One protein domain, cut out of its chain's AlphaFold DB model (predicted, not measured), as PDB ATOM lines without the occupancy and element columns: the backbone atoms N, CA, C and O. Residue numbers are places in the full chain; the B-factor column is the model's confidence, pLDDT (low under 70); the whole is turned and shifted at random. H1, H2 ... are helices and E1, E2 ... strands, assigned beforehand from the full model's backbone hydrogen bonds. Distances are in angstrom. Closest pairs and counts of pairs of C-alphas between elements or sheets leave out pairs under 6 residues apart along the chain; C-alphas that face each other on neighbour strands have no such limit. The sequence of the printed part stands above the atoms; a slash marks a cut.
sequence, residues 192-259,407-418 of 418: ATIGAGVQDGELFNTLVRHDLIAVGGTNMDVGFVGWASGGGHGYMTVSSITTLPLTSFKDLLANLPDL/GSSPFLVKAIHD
ATOM      1  N   ALA A 192     210.850 117.725  94.775       78.56
ATOM      2  CA  ALA A 192     211.010 118.640  95.895       78.56
ATOM      3  C   ALA A 192     211.918 118.027  96.965       78.56
ATOM      4  O   ALA A 192     211.848 116.822  97.235       78.56
ATOM      5  N   THR A 193     212.737 118.873  97.590       80.00
ATOM      6  CA  THR A 193     213.606 118.523  98.714       80.00
ATOM      7  C   THR A 193     212.876 118.811 100.022       80.00
ATOM      8  O   THR A 193     212.558 119.950 100.364       80.00
ATOM      9  N   ILE A 194     212.607 117.761 100.794       78.69
ATOM     10  CA  ILE A 194     211.794 117.872 102.004       78.69
ATOM     11  C   ILE A 194     212.669 117.720 103.245       78.69
ATOM     12  O   ILE A 194     213.415 116.751 103.405       78.69
ATOM     13  N   GLY A 195     212.558 118.687 104.156       80.88
ATOM     14  CA  GLY A 195     213.178 118.608 105.472       80.88
ATOM     15  C   GLY A 195     212.489 117.576 106.370       80.88
ATOM     16  O   GLY A 195     211.277 117.400 106.329       80.88
ATOM     17  N   ALA A 196     213.252 116.924 107.249       82.94
ATOM     18  CA  ALA A 196     212.739 115.846 108.109       82.94
ATOM     19  C   ALA A 196     211.547 116.233 109.014       82.94
ATOM     20  O   ALA A 196     210.795 115.351 109.428       82.94
ATOM     21  N   GLY A 197     211.402 117.526 109.327       85.81
ATOM     22  CA  GLY A 197     210.345 118.076 110.182       85.81
ATOM     23  C   GLY A 197     209.120 118.625 109.443       85.81
ATOM     24  O   GLY A 197     208.219 119.128 110.098       85.81
ATOM     25  N   VAL A 198     209.097 118.570 108.106       87.75
ATOM     26  CA  VAL A 198     208.008 119.146 107.300       87.75
ATOM     27  C   VAL A 198     206.714 118.363 107.522       87.75
ATOM     28  O   VAL A 198     206.714 117.125 107.491       87.75
ATOM     29  N   GLN A 199     205.620 119.093 107.726       90.69
ATOM     30  CA  GLN A 199     204.262 118.550 107.784       90.69
ATOM     31  C   GLN A 199     203.618 118.546 106.390       90.69
ATOM     32  O   GLN A 199     203.977 119.359 105.536       90.69
ATOM     33  N   ASP A 200     202.654 117.655 106.156       90.62
ATOM     34  CA  ASP A 200     201.922 117.559 104.881       90.62
ATOM     35  C   ASP A 200     201.357 118.922 104.439       90.62
ATOM     36  O   ASP A 200     201.526 119.336 103.292       90.62
ATOM     37  N   GLY A 201     200.780 119.691 105.366       89.88
ATOM     38  CA  GLY A 201     200.219 121.001 105.058       89.88
ATOM     39  C   GLY A 201     201.257 122.054 104.670       89.88
ATOM     40  O   GLY A 201     200.990 122.895 103.810       89.88
ATOM     41  N   GLU A 202     202.457 122.008 105.252       89.06
ATOM     42  CA  GLU A 202     203.569 122.879 104.852       89.06
ATOM     43  C   GLU A 202     204.065 122.518 103.448       89.06
ATOM     44  O   GLU A 202     204.327 123.411 102.638       89.06
ATOM     45  N   LEU A 203     204.148 121.221 103.140       88.38
ATOM     46  CA  LEU A 203     204.516 120.724 101.817       88.38
ATOM     47  C   LEU A 203     203.513 121.184 100.754       88.38
ATOM     48  O   LEU A 203     203.916 121.807  99.768       88.38
ATOM     49  N   PHE A 204     202.219 120.931 100.964       89.81
ATOM     50  CA  PHE A 204     201.171 121.296 100.010       89.81
ATOM     51  C   PHE A 204     201.108 122.811  99.787       89.81
ATOM     52  O   PHE A 204     201.135 123.262  98.644       89.81
ATOM     53  N   ASN A 205     201.127 123.608 100.863       89.31
ATOM     54  CA  ASN A 205     201.108 125.073 100.769       89.31
ATOM     55  C   ASN A 205     202.341 125.659 100.076       89.31
ATOM     56  O   ASN A 205     202.286 126.782  99.572       89.31
ATOM     57  N   THR A 206     203.465 124.946 100.084       86.94
ATOM     58  CA  THR A 206     204.677 125.391  99.396       86.94
ATOM     59  C   THR A 206     204.604 125.056  97.913       86.94
ATOM     60  O   THR A 206     204.808 125.941  97.088       86.94
ATOM     61  N   LEU A 207     204.253 123.816  97.567       86.56
ATOM     62  CA  LEU A 207     204.203 123.353  96.177       86.56
ATOM     63  C   LEU A 207     203.105 124.031  95.357       86.56
ATOM     64  O   LEU A 207     203.343 124.387  94.207       86.56
ATOM     65  N   VAL A 208     201.949 124.307  95.964       88.00
ATOM     66  CA  VAL A 208     200.820 124.932  95.259       88.00
ATOM     67  C   VAL A 208     201.136 126.344  94.750       88.00
ATOM     68  O   VAL A 208     200.503 126.817  93.816       88.00
ATOM     69  N   ARG A 209     202.140 127.031  95.320       87.31
ATOM     70  CA  ARG A 209     202.611 128.344  94.828       87.31
ATOM     71  C   ARG A 209     203.396 128.257  93.519       87.31
ATOM     72  O   ARG A 209     203.698 129.290  92.930       87.31
ATOM     73  N   HIS A 210     203.753 127.047  93.114       84.12
ATOM     74  CA  HIS A 210     204.472 126.738  91.887       84.12
ATOM     75  C   HIS A 210     203.603 125.934  90.908       84.12
ATOM     76  O   HIS A 210     204.151 125.335  89.991       84.12
ATOM     77  N   ASP A 211     202.284 125.881  91.135       85.69
ATOM     78  CA  ASP A 211     201.342 125.036  90.388       85.69
ATOM     79  C   ASP A 211     201.715 123.545  90.448       85.69
ATOM     80  O   ASP A 211     201.544 122.787  89.495       85.69
ATOM     81  N   LEU A 212     202.235 123.120  91.610       84.75
ATOM     82  CA  LEU A 212     202.640 121.745  91.886       84.75
ATOM     83  C   LEU A 212     201.878 121.140  93.061       84.75
ATOM     84  O   LEU A 212     201.473 121.827  94.000       84.75
ATOM     85  N   ILE A 213     201.809 119.812  93.076       85.31
ATOM     86  CA  ILE A 213     201.385 119.034  94.242       85.31
ATOM     87  C   ILE A 213     202.277 117.803  94.446       85.31
ATOM     88  O   ILE A 213     202.923 117.316  93.518       85.31
ATOM     89  N   ALA A 214     202.330 117.287  95.673       85.62
ATOM     90  CA  ALA A 214     203.010 116.037  96.009       85.62
ATOM     91  C   ALA A 214     202.038 115.050  96.653       85.62
ATOM     92  O   ALA A 214     201.061 115.440  97.282       85.62
ATOM     93  N   VAL A 215     202.336 113.759  96.534       88.31
ATOM     94  CA  VAL A 215     201.580 112.704  97.219       88.31
ATOM     95  C   VAL A 215     201.910 112.737  98.715       88.31
ATOM     96  O   VAL A 215     203.042 112.433  99.081       88.31
ATOM     97  N   GLY A 216     200.929 113.069  99.558       88.94
ATOM     98  CA  GLY A 216     201.047 113.089 101.024       88.94
ATOM     99  C   GLY A 216     199.825 112.486 101.723       88.94
ATOM    100  O   GLY A 216     198.998 111.831 101.075       88.94
ATOM    101  N   GLY A 217     199.732 112.687 103.038       89.38
ATOM    102  CA  GLY A 217     198.651 112.177 103.882       89.38
ATOM    103  C   GLY A 217     197.312 112.907 103.724       89.38
ATOM    104  O   GLY A 217     197.127 113.761 102.857       89.38
ATOM    105  N   THR A 218     196.348 112.544 104.573       87.06
ATOM    106  CA  THR A 218     195.019 113.188 104.660       87.06
ATOM    107  C   THR A 218     194.930 114.272 105.733       87.06
ATOM    108  O   THR A 218     193.907 114.939 105.833       87.06
ATOM    109  N   ASN A 219     195.967 114.417 106.559       88.56
ATOM    110  CA  ASN A 219     195.983 115.318 107.704       88.56
ATOM    111  C   ASN A 219     197.095 116.338 107.517       88.56
ATOM    112  O   ASN A 219     198.226 115.961 107.212       88.56
ATOM    113  N   MET A 220     196.800 117.612 107.744       89.50
ATOM    114  CA  MET A 220     197.748 118.690 107.441       89.50
ATOM    115  C   MET A 220     198.934 118.742 108.414       89.50
ATOM    116  O   MET A 220     199.965 119.331 108.088       89.50
ATOM    117  N   ASP A 221     198.805 118.114 109.583       89.94
ATOM    118  CA  ASP A 221     199.774 118.140 110.679       89.94
ATOM    119  C   ASP A 221     200.611 116.859 110.840       89.94
ATOM    120  O   ASP A 221     201.452 116.745 111.744       89.94
ATOM    121  N   VAL A 222     200.438 115.892 109.938       91.88
ATOM    122  CA  VAL A 222     201.258 114.681 109.898       91.88
ATOM    123  C   VAL A 222     202.642 115.005 109.340       91.88
ATOM    124  O   VAL A 222     202.804 115.701 108.343       91.88
ATOM    125  N   GLY A 223     203.674 114.472 109.997       91.25
ATOM    126  CA  GLY A 223     205.056 114.626 109.565       91.25
ATOM    127  C   GLY A 223     205.364 113.758 108.349       91.25
ATOM    128  O   GLY A 223     205.418 112.529 108.475       91.25
ATOM    129  N   PHE A 224     205.648 114.390 107.209       90.31
ATOM    130  CA  PHE A 224     205.747 113.735 105.903       90.31
ATOM    131  C   PHE A 224     206.723 112.550 105.895       90.31
ATOM    132  O   PHE A 224     206.386 111.445 105.475       90.31
ATOM    133  N   VAL A 225     207.947 112.747 106.401       88.31
ATOM    134  CA  VAL A 225     209.013 111.729 106.322       88.31
ATOM    135  C   VAL A 225     208.688 110.485 107.156       88.31
ATOM    136  O   VAL A 225     208.921 109.360 106.711       88.31
ATOM    137  N   GLY A 226     208.115 110.663 108.350       88.62
ATOM    138  CA  GLY A 226     207.701 109.540 109.193       88.62
ATOM    139  C   GLY A 226     206.545 108.762 108.562       88.62
ATOM    140  O   GLY A 226     206.599 107.532 108.490       88.62
ATOM    141  N   TRP A 227     205.555 109.473 108.018       91.75
ATOM    142  CA  TRP A 227     204.449 108.881 107.265       91.75
ATOM    143  C   TRP A 227     204.954 108.075 106.056       91.75
ATOM    144  O   TRP A 227     204.663 106.880 105.950       91.75
ATOM    145  N   ALA A 228     205.815 108.665 105.224       90.25
ATOM    146  CA  ALA A 228     206.340 108.035 104.014       90.25
ATOM    147  C   ALA A 228     207.207 106.802 104.321       90.25
ATOM    148  O   ALA A 228     207.128 105.792 103.622       90.25
ATOM    149  N   SER A 229     208.001 106.836 105.400       88.12
ATOM    150  CA  SER A 229     208.883 105.718 105.778       88.12
ATOM    151  C   SER A 229     208.144 104.423 106.143       88.12
ATOM    152  O   SER A 229     208.692 103.333 105.989       88.12
ATOM    153  N   GLY A 230     206.888 104.525 106.591       86.38
ATOM    154  CA  GLY A 230     206.039 103.364 106.868       86.38
ATOM    155  C   GLY A 230     205.229 102.884 105.659       86.38
ATOM    156  O   GLY A 230     204.591 101.832 105.736       86.38
ATOM    157  N   GLY A 231     205.221 103.654 104.568       87.00
ATOM    158  CA  GLY A 231     204.409 103.442 103.374       87.00
ATOM    159  C   GLY A 231     203.724 104.728 102.933       87.00
ATOM    160  O   GLY A 231     204.119 105.322 101.935       87.00
ATOM    161  N   GLY A 232     202.727 105.152 103.705       88.31
ATOM    162  CA  GLY A 232     201.954 106.354 103.433       88.31
ATOM    163  C   GLY A 232     200.762 106.111 102.505       88.31
ATOM    164  O   GLY A 232     200.885 105.500 101.444       88.31
ATOM    165  N   HIS A 233     199.591 106.593 102.919       87.69
ATOM    166  CA  HIS A 233     198.370 106.642 102.114       87.69
ATOM    167  C   HIS A 233     197.704 108.020 102.241       87.69
ATOM    168  O   HIS A 233     197.905 108.713 103.242       87.69
ATOM    169  N   GLY A 234     196.952 108.424 101.217       86.12
ATOM    170  CA  GLY A 234     196.229 109.692 101.187       86.12
ATOM    171  C   GLY A 234     195.379 109.862  99.929       86.12
ATOM    172  O   GLY A 234     195.238 108.940  99.121       86.12
ATOM    173  N   TYR A 235     194.816 111.054  99.732       80.38
ATOM    174  CA  TYR A 235     193.885 111.324  98.625       80.38
ATOM    175  C   TYR A 235     194.473 111.026  97.238       80.38
ATOM    176  O   TYR A 235     193.765 110.561  96.350       80.38
ATOM    177  N   MET A 236     195.781 111.238  97.071       81.62
ATOM    178  CA  MET A 236     196.493 111.056  95.800       81.62
ATOM    179  C   MET A 236     197.209 109.707  95.671       81.62
ATOM    180  O   MET A 236     197.849 109.449  94.654       81.62
ATOM    181  N   THR A 237     197.112 108.814  96.664       81.38
ATOM    182  CA  THR A 237     197.659 107.449  96.527       81.38
ATOM    183  C   THR A 237     196.734 106.513  95.750       81.38
ATOM    184  O   THR A 237     197.102 105.372  95.476       81.38
ATOM    185  N   VAL A 238     195.534 106.981  95.391       73.06
ATOM    186  CA  VAL A 238     194.490 106.206  94.715       73.06
ATOM    187  C   VAL A 238     194.026 106.906  93.445       73.06
ATOM    188  O   VAL A 238     194.027 108.128  93.354       73.06
ATOM    189  N   SER A 239     193.582 106.129  92.457       64.44
ATOM    190  CA  SER A 239     192.842 106.683  91.321       64.44
ATOM    191  C   SER A 239     191.377 106.849  91.722       64.44
ATOM    192  O   SER A 239     190.705 105.854  91.998       64.44
ATOM    193  N   SER A 240     190.885 108.089  91.770       58.81
ATOM    194  CA  SER A 240     189.463 108.349  92.006       58.81
ATOM    195  C   SER A 240     188.628 107.862  90.817       58.81
ATOM    196  O   SER A 240     188.974 108.099  89.662       58.81
ATOM    197  N   ILE A 241     187.513 107.192  91.109       56.47
ATOM    198  CA  ILE A 241     186.467 106.856  90.125       56.47
ATOM    199  C   ILE A 241     185.602 108.070  89.765       56.47
ATOM    200  O   ILE A 241     184.969 108.073  88.715       56.47
ATOM    201  N   THR A 242     185.596 109.102  90.615       59.38
ATOM    202  CA  THR A 242     184.884 110.359  90.365       59.38
ATOM    203  C   THR A 242     185.888 111.422  89.947       59.38
ATOM    204  O   THR A 242     186.800 111.749  90.711       59.38
ATOM    205  N   THR A 243     185.721 111.971  88.748       65.19
ATOM    206  CA  THR A 243     186.459 113.150  88.294       65.19
ATOM    207  C   THR A 243     185.814 114.396  88.888       65.19
ATOM    208  O   THR A 243     184.641 114.663  88.627       65.19
ATOM    209  N   LEU A 244     186.563 115.156  89.685       68.56
ATOM    210  CA  LEU A 244     186.141 116.480  90.136       68.56
ATOM    211  C   LEU A 244     186.615 117.516  89.106       68.56
ATOM    212  O   LEU A 244     187.793 117.478  88.744       68.56
ATOM    213  N   PRO A 245     185.743 118.416  88.609       74.06
ATOM    214  CA  PRO A 245     186.148 119.482  87.701       74.06
ATOM    215  C   PRO A 245     186.908 120.547  88.497       74.06
ATOM    216  O   PRO A 245     186.318 121.487  89.025       74.06
ATOM    217  N   LEU A 246     188.215 120.356  88.633       77.69
ATOM    218  CA  LEU A 246     189.119 121.287  89.301       77.69
ATOM    219  C   LEU A 246     189.942 122.014  88.239       77.69
ATOM    220  O   LEU A 246     190.360 121.405  87.256       77.69
ATOM    221  N   THR A 247     190.141 123.316  88.429       81.81
ATOM    222  CA  THR A 247     190.861 124.181  87.482       81.81
ATOM    223  C   THR A 247     192.311 124.446  87.873       81.81
ATOM    224  O   THR A 247     193.051 125.004  87.070       81.81
ATOM    225  N   SER A 248     192.709 124.069  89.091       84.00
ATOM    226  CA  SER A 248     194.077 124.191  89.601       84.00
ATOM    227  C   SER A 248     194.310 123.281  90.812       84.00
ATOM    228  O   SER A 248     193.364 122.947  91.541       84.00
ATOM    229  N   PHE A 249     195.570 122.969  91.132       84.06
ATOM    230  CA  PHE A 249     195.906 122.339  92.420       84.06
ATOM    231  C   PHE A 249     195.521 123.177  93.646       84.06
ATOM    232  O   PHE A 249     195.307 122.624  94.727       84.06
ATOM    233  N   LYS A 250     195.385 124.499  93.506       84.62
ATOM    234  CA  LYS A 250     194.878 125.360  94.583       84.62
ATOM    235  C   LYS A 250     193.425 125.044  94.916       84.62
ATOM    236  O   LYS A 250     193.079 124.957  96.095       84.62
ATOM    237  N   ASP A 251     192.601 124.821  93.896       84.00
ATOM    238  CA  ASP A 251     191.210 124.412  94.080       84.00
ATOM    239  C   ASP A 251     191.138 123.008  94.681       84.00
ATOM    240  O   ASP A 251     190.322 122.765  95.567       84.00
ATOM    241  N   LEU A 252     192.031 122.097  94.270       82.62
ATOM    242  CA  LEU A 252     192.152 120.781  94.898       82.62
ATOM    243  C   LEU A 252     192.437 120.911  96.398       82.62
ATOM    244  O   LEU A 252     191.675 120.376  97.199       82.62
ATOM    245  N   LEU A 253     193.484 121.649  96.780       82.81
ATOM    246  CA  LEU A 253     193.880 121.819  98.179       82.81
ATOM    247  C   LEU A 253     192.766 122.452  99.025       82.81
ATOM    248  O   LEU A 253     192.553 122.029 100.156       82.81
ATOM    249  N   ALA A 254     192.014 123.408  98.472       83.44
ATOM    250  CA  ALA A 254     190.869 124.017  99.152       83.44
ATOM    251  C   ALA A 254     189.706 123.036  99.406       83.44
ATOM    252  O   ALA A 254     188.880 123.284 100.283       83.44
ATOM    253  N   ASN A 255     189.637 121.935  98.652       79.50
ATOM    254  CA  ASN A 255     188.601 120.908  98.764       79.50
ATOM    255  C   ASN A 255     189.053 119.652  99.530       79.50
ATOM    256  O   ASN A 255     188.223 118.774  99.767       79.50
ATOM    257  N   LEU A 256     190.329 119.535  99.918       76.81
ATOM    258  CA  LEU A 256     190.807 118.421 100.740       76.81
ATOM    259  C   LEU A 256     190.445 118.678 102.213       76.81
ATOM    260  O   LEU A 256     190.973 119.620 102.806       76.81
ATOM    261  N   PRO A 257     189.555 117.877 102.828       77.44
ATOM    262  CA  PRO A 257     189.243 118.055 104.236       77.44
ATOM    263  C   PRO A 257     190.419 117.591 105.103       77.44
ATOM    264  O   PRO A 257     191.040 116.571 104.818       77.44
ATOM    265  N   ASP A 258     190.684 118.315 106.189       76.31
ATOM    266  CA  ASP A 258     191.609 117.876 107.235       76.31
ATOM    267  C   ASP A 258     190.853 116.988 108.234       76.31
ATOM    268  O   ASP A 258     189.906 117.434 108.886       76.31
ATOM    269  N   LEU A 259     191.219 115.708 108.307       72.19
ATOM    270  CA  LEU A 259     190.442 114.683 109.020       72.19
ATOM    271  C   LEU A 259     191.002 114.328 110.413       72.19
ATOM    272  O   LEU A 259     190.591 113.331 111.010       72.19
ATOM    273  N   GLY A 407     225.424 112.429 106.282       29.19
ATOM    274  CA  GLY A 407     225.416 113.142 105.012       29.19
ATOM    275  C   GLY A 407     224.110 113.899 104.853       29.19
ATOM    276  O   GLY A 407     223.037 113.344 105.068       29.19
ATOM    277  N   SER A 408     224.199 115.173 104.497       36.06
ATOM    278  CA  SER A 408     223.108 116.090 104.161       36.06
ATOM    279  C   SER A 408     222.375 115.672 102.876       36.06
ATOM    280  O   SER A 408     222.279 116.440 101.926       36.06
ATOM    281  N   SER A 409     221.881 114.435 102.808       35.47
ATOM    282  CA  SER A 409     221.083 113.955 101.681       35.47
ATOM    283  C   SER A 409     219.601 114.243 101.945       35.47
ATOM    284  O   SER A 409     219.041 113.693 102.898       35.47
ATOM    285  N   PRO A 410     218.963 115.125 101.159       45.06
ATOM    286  CA  PRO A 410     217.553 115.451 101.325       45.06
ATOM    287  C   PRO A 410     216.632 114.283 100.955       45.06
ATOM    288  O   PRO A 410     216.981 113.427 100.141       45.06
ATOM    289  N   PHE A 411     215.425 114.267 101.531       46.97
ATOM    290  CA  PHE A 411     214.366 113.364 101.084       46.97
ATOM    291  C   PHE A 411     213.750 113.952  99.808       46.97
ATOM    292  O   PHE A 411     213.162 115.034  99.853       46.97
ATOM    293  N   LEU A 412     213.926 113.270  98.675       44.44
ATOM    294  CA  LEU A 412     213.388 113.692  97.380       44.44
ATOM    295  C   LEU A 412     212.005 113.083  97.165       44.44
ATOM    296  O   LEU A 412     211.834 111.866  97.253       44.44
ATOM    297  N   VAL A 413     211.025 113.922  96.836       51.88
ATOM    298  CA  VAL A 413     209.666 113.485  96.483       51.88
ATOM    299  C   VAL A 413     209.317 113.978  95.098       51.88
ATOM    300  O   VAL A 413     209.624 115.113  94.746       51.88
ATOM    301  N   LYS A 414     208.658 113.122  94.314       54.59
ATOM    302  CA  LYS A 414     208.167 113.484  92.988       54.59
ATOM    303  C   LYS A 414     207.021 114.487  93.117       54.59
ATOM    304  O   LYS A 414     206.002 114.169  93.731       54.59
ATOM    305  N   ALA A 415     207.187 115.659  92.517       57.12
ATOM    306  CA  ALA A 415     206.119 116.636  92.362       57.12
ATOM    307  C   ALA A 415     205.383 116.398  91.033       57.12
ATOM    308  O   ALA A 415     205.942 115.856  90.075       57.12
ATOM    309  N   ILE A 416     204.106 116.762  91.004       62.50
ATOM    310  CA  ILE A 416     203.205 116.624  89.862       62.50
ATOM    311  C   ILE A 416     202.830 118.039  89.423       62.50
ATOM    312  O   ILE A 416     202.520 118.862  90.280       62.50
ATOM    313  N   HIS A 417     202.908 118.305  88.121       56.53
ATOM    314  CA  HIS A 417     202.438 119.540  87.490       56.53
ATOM    315  C   HIS A 417     201.026 119.308  86.935       56.53
ATOM    316  O   HIS A 417     200.722 118.172  86.556       56.53
ATOM    317  N   ASP A 418     200.204 120.360  86.921       47.41
ATOM    318  CA  ASP A 418     198.851 120.358  86.343       47.41
ATOM    319  C   ASP A 418     198.857 119.993  84.845       47.41
ATOM    320  O   ASP A 418     199.807 120.410  84.129       47.41
TER     321      ASP A 418
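What this domain is: This is residues 192 to 259 and 407 to 418 of the 418 residues of the protein "FAD_binding_4 domain-containing protein" of Fusarium oxysporum f. sp. lycopersici (strain 4287 / CBS 123668 / FGSC 9935 / NRRL 34936) (UniProt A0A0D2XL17). A small antiparallel sheet, order E1 E3 E2, sets long E3 between two short strands; H1 packs along E2 as a second layer, while H2 and H3 only graze the sheet. The 80 printed residues, mixed class, have three named helices and three named strands, E1 H1 E2 H2 H3 E3, with under half the residues in them. The whole is compact, radius of gyration of the C-alphas 12.6 A, but elongated, 43 by 25 by 19 A.

How they stand to each other: Start at E1, residues 192 to 194: N 192 is 2.9 A from O 413 of E3, residues 411 to 417. H1, residues 200 to 210, lies over E2, residues 212 to 214; their closest C-alphas, Leu 207 and Ile 213, are 5.5 A apart. E1, H1 and E2 form a split strand-helix-strand unit, E3 between its strands, with a right-handed crossover. N 416 and O 213 are 2.8 A apart. H2, residues 224 to 229, is close to but not clearly touching H1, closest C-alphas Asp 200 and Phe 224, 5.5 A. H3, residues 249 to 255, only just touches H1, with 3 pairs of C-alphas within 8 A, the closest Val 208 and Lys 250, 6.0 A. Every O i to N i+4 pair is within hydrogen-bond range in H2 and H3, and 5 of 7 in H1.

Where its parts are: Find C-alpha 192 at (211.010, 118.640, 95.895), where E1 begins; H1 then runs 16.1 A. E3 runs 19.1 A to C-alpha 417 at (202.438, 119.540, 87.490).

The domain as a whole: Residues 260 to 406 are not printed; C-alphas 259 and 407 are 35.2 A apart. The link from H2 to H3 is long, and pLDDT is under 70 at residues 239 to 244 and 407 to 418.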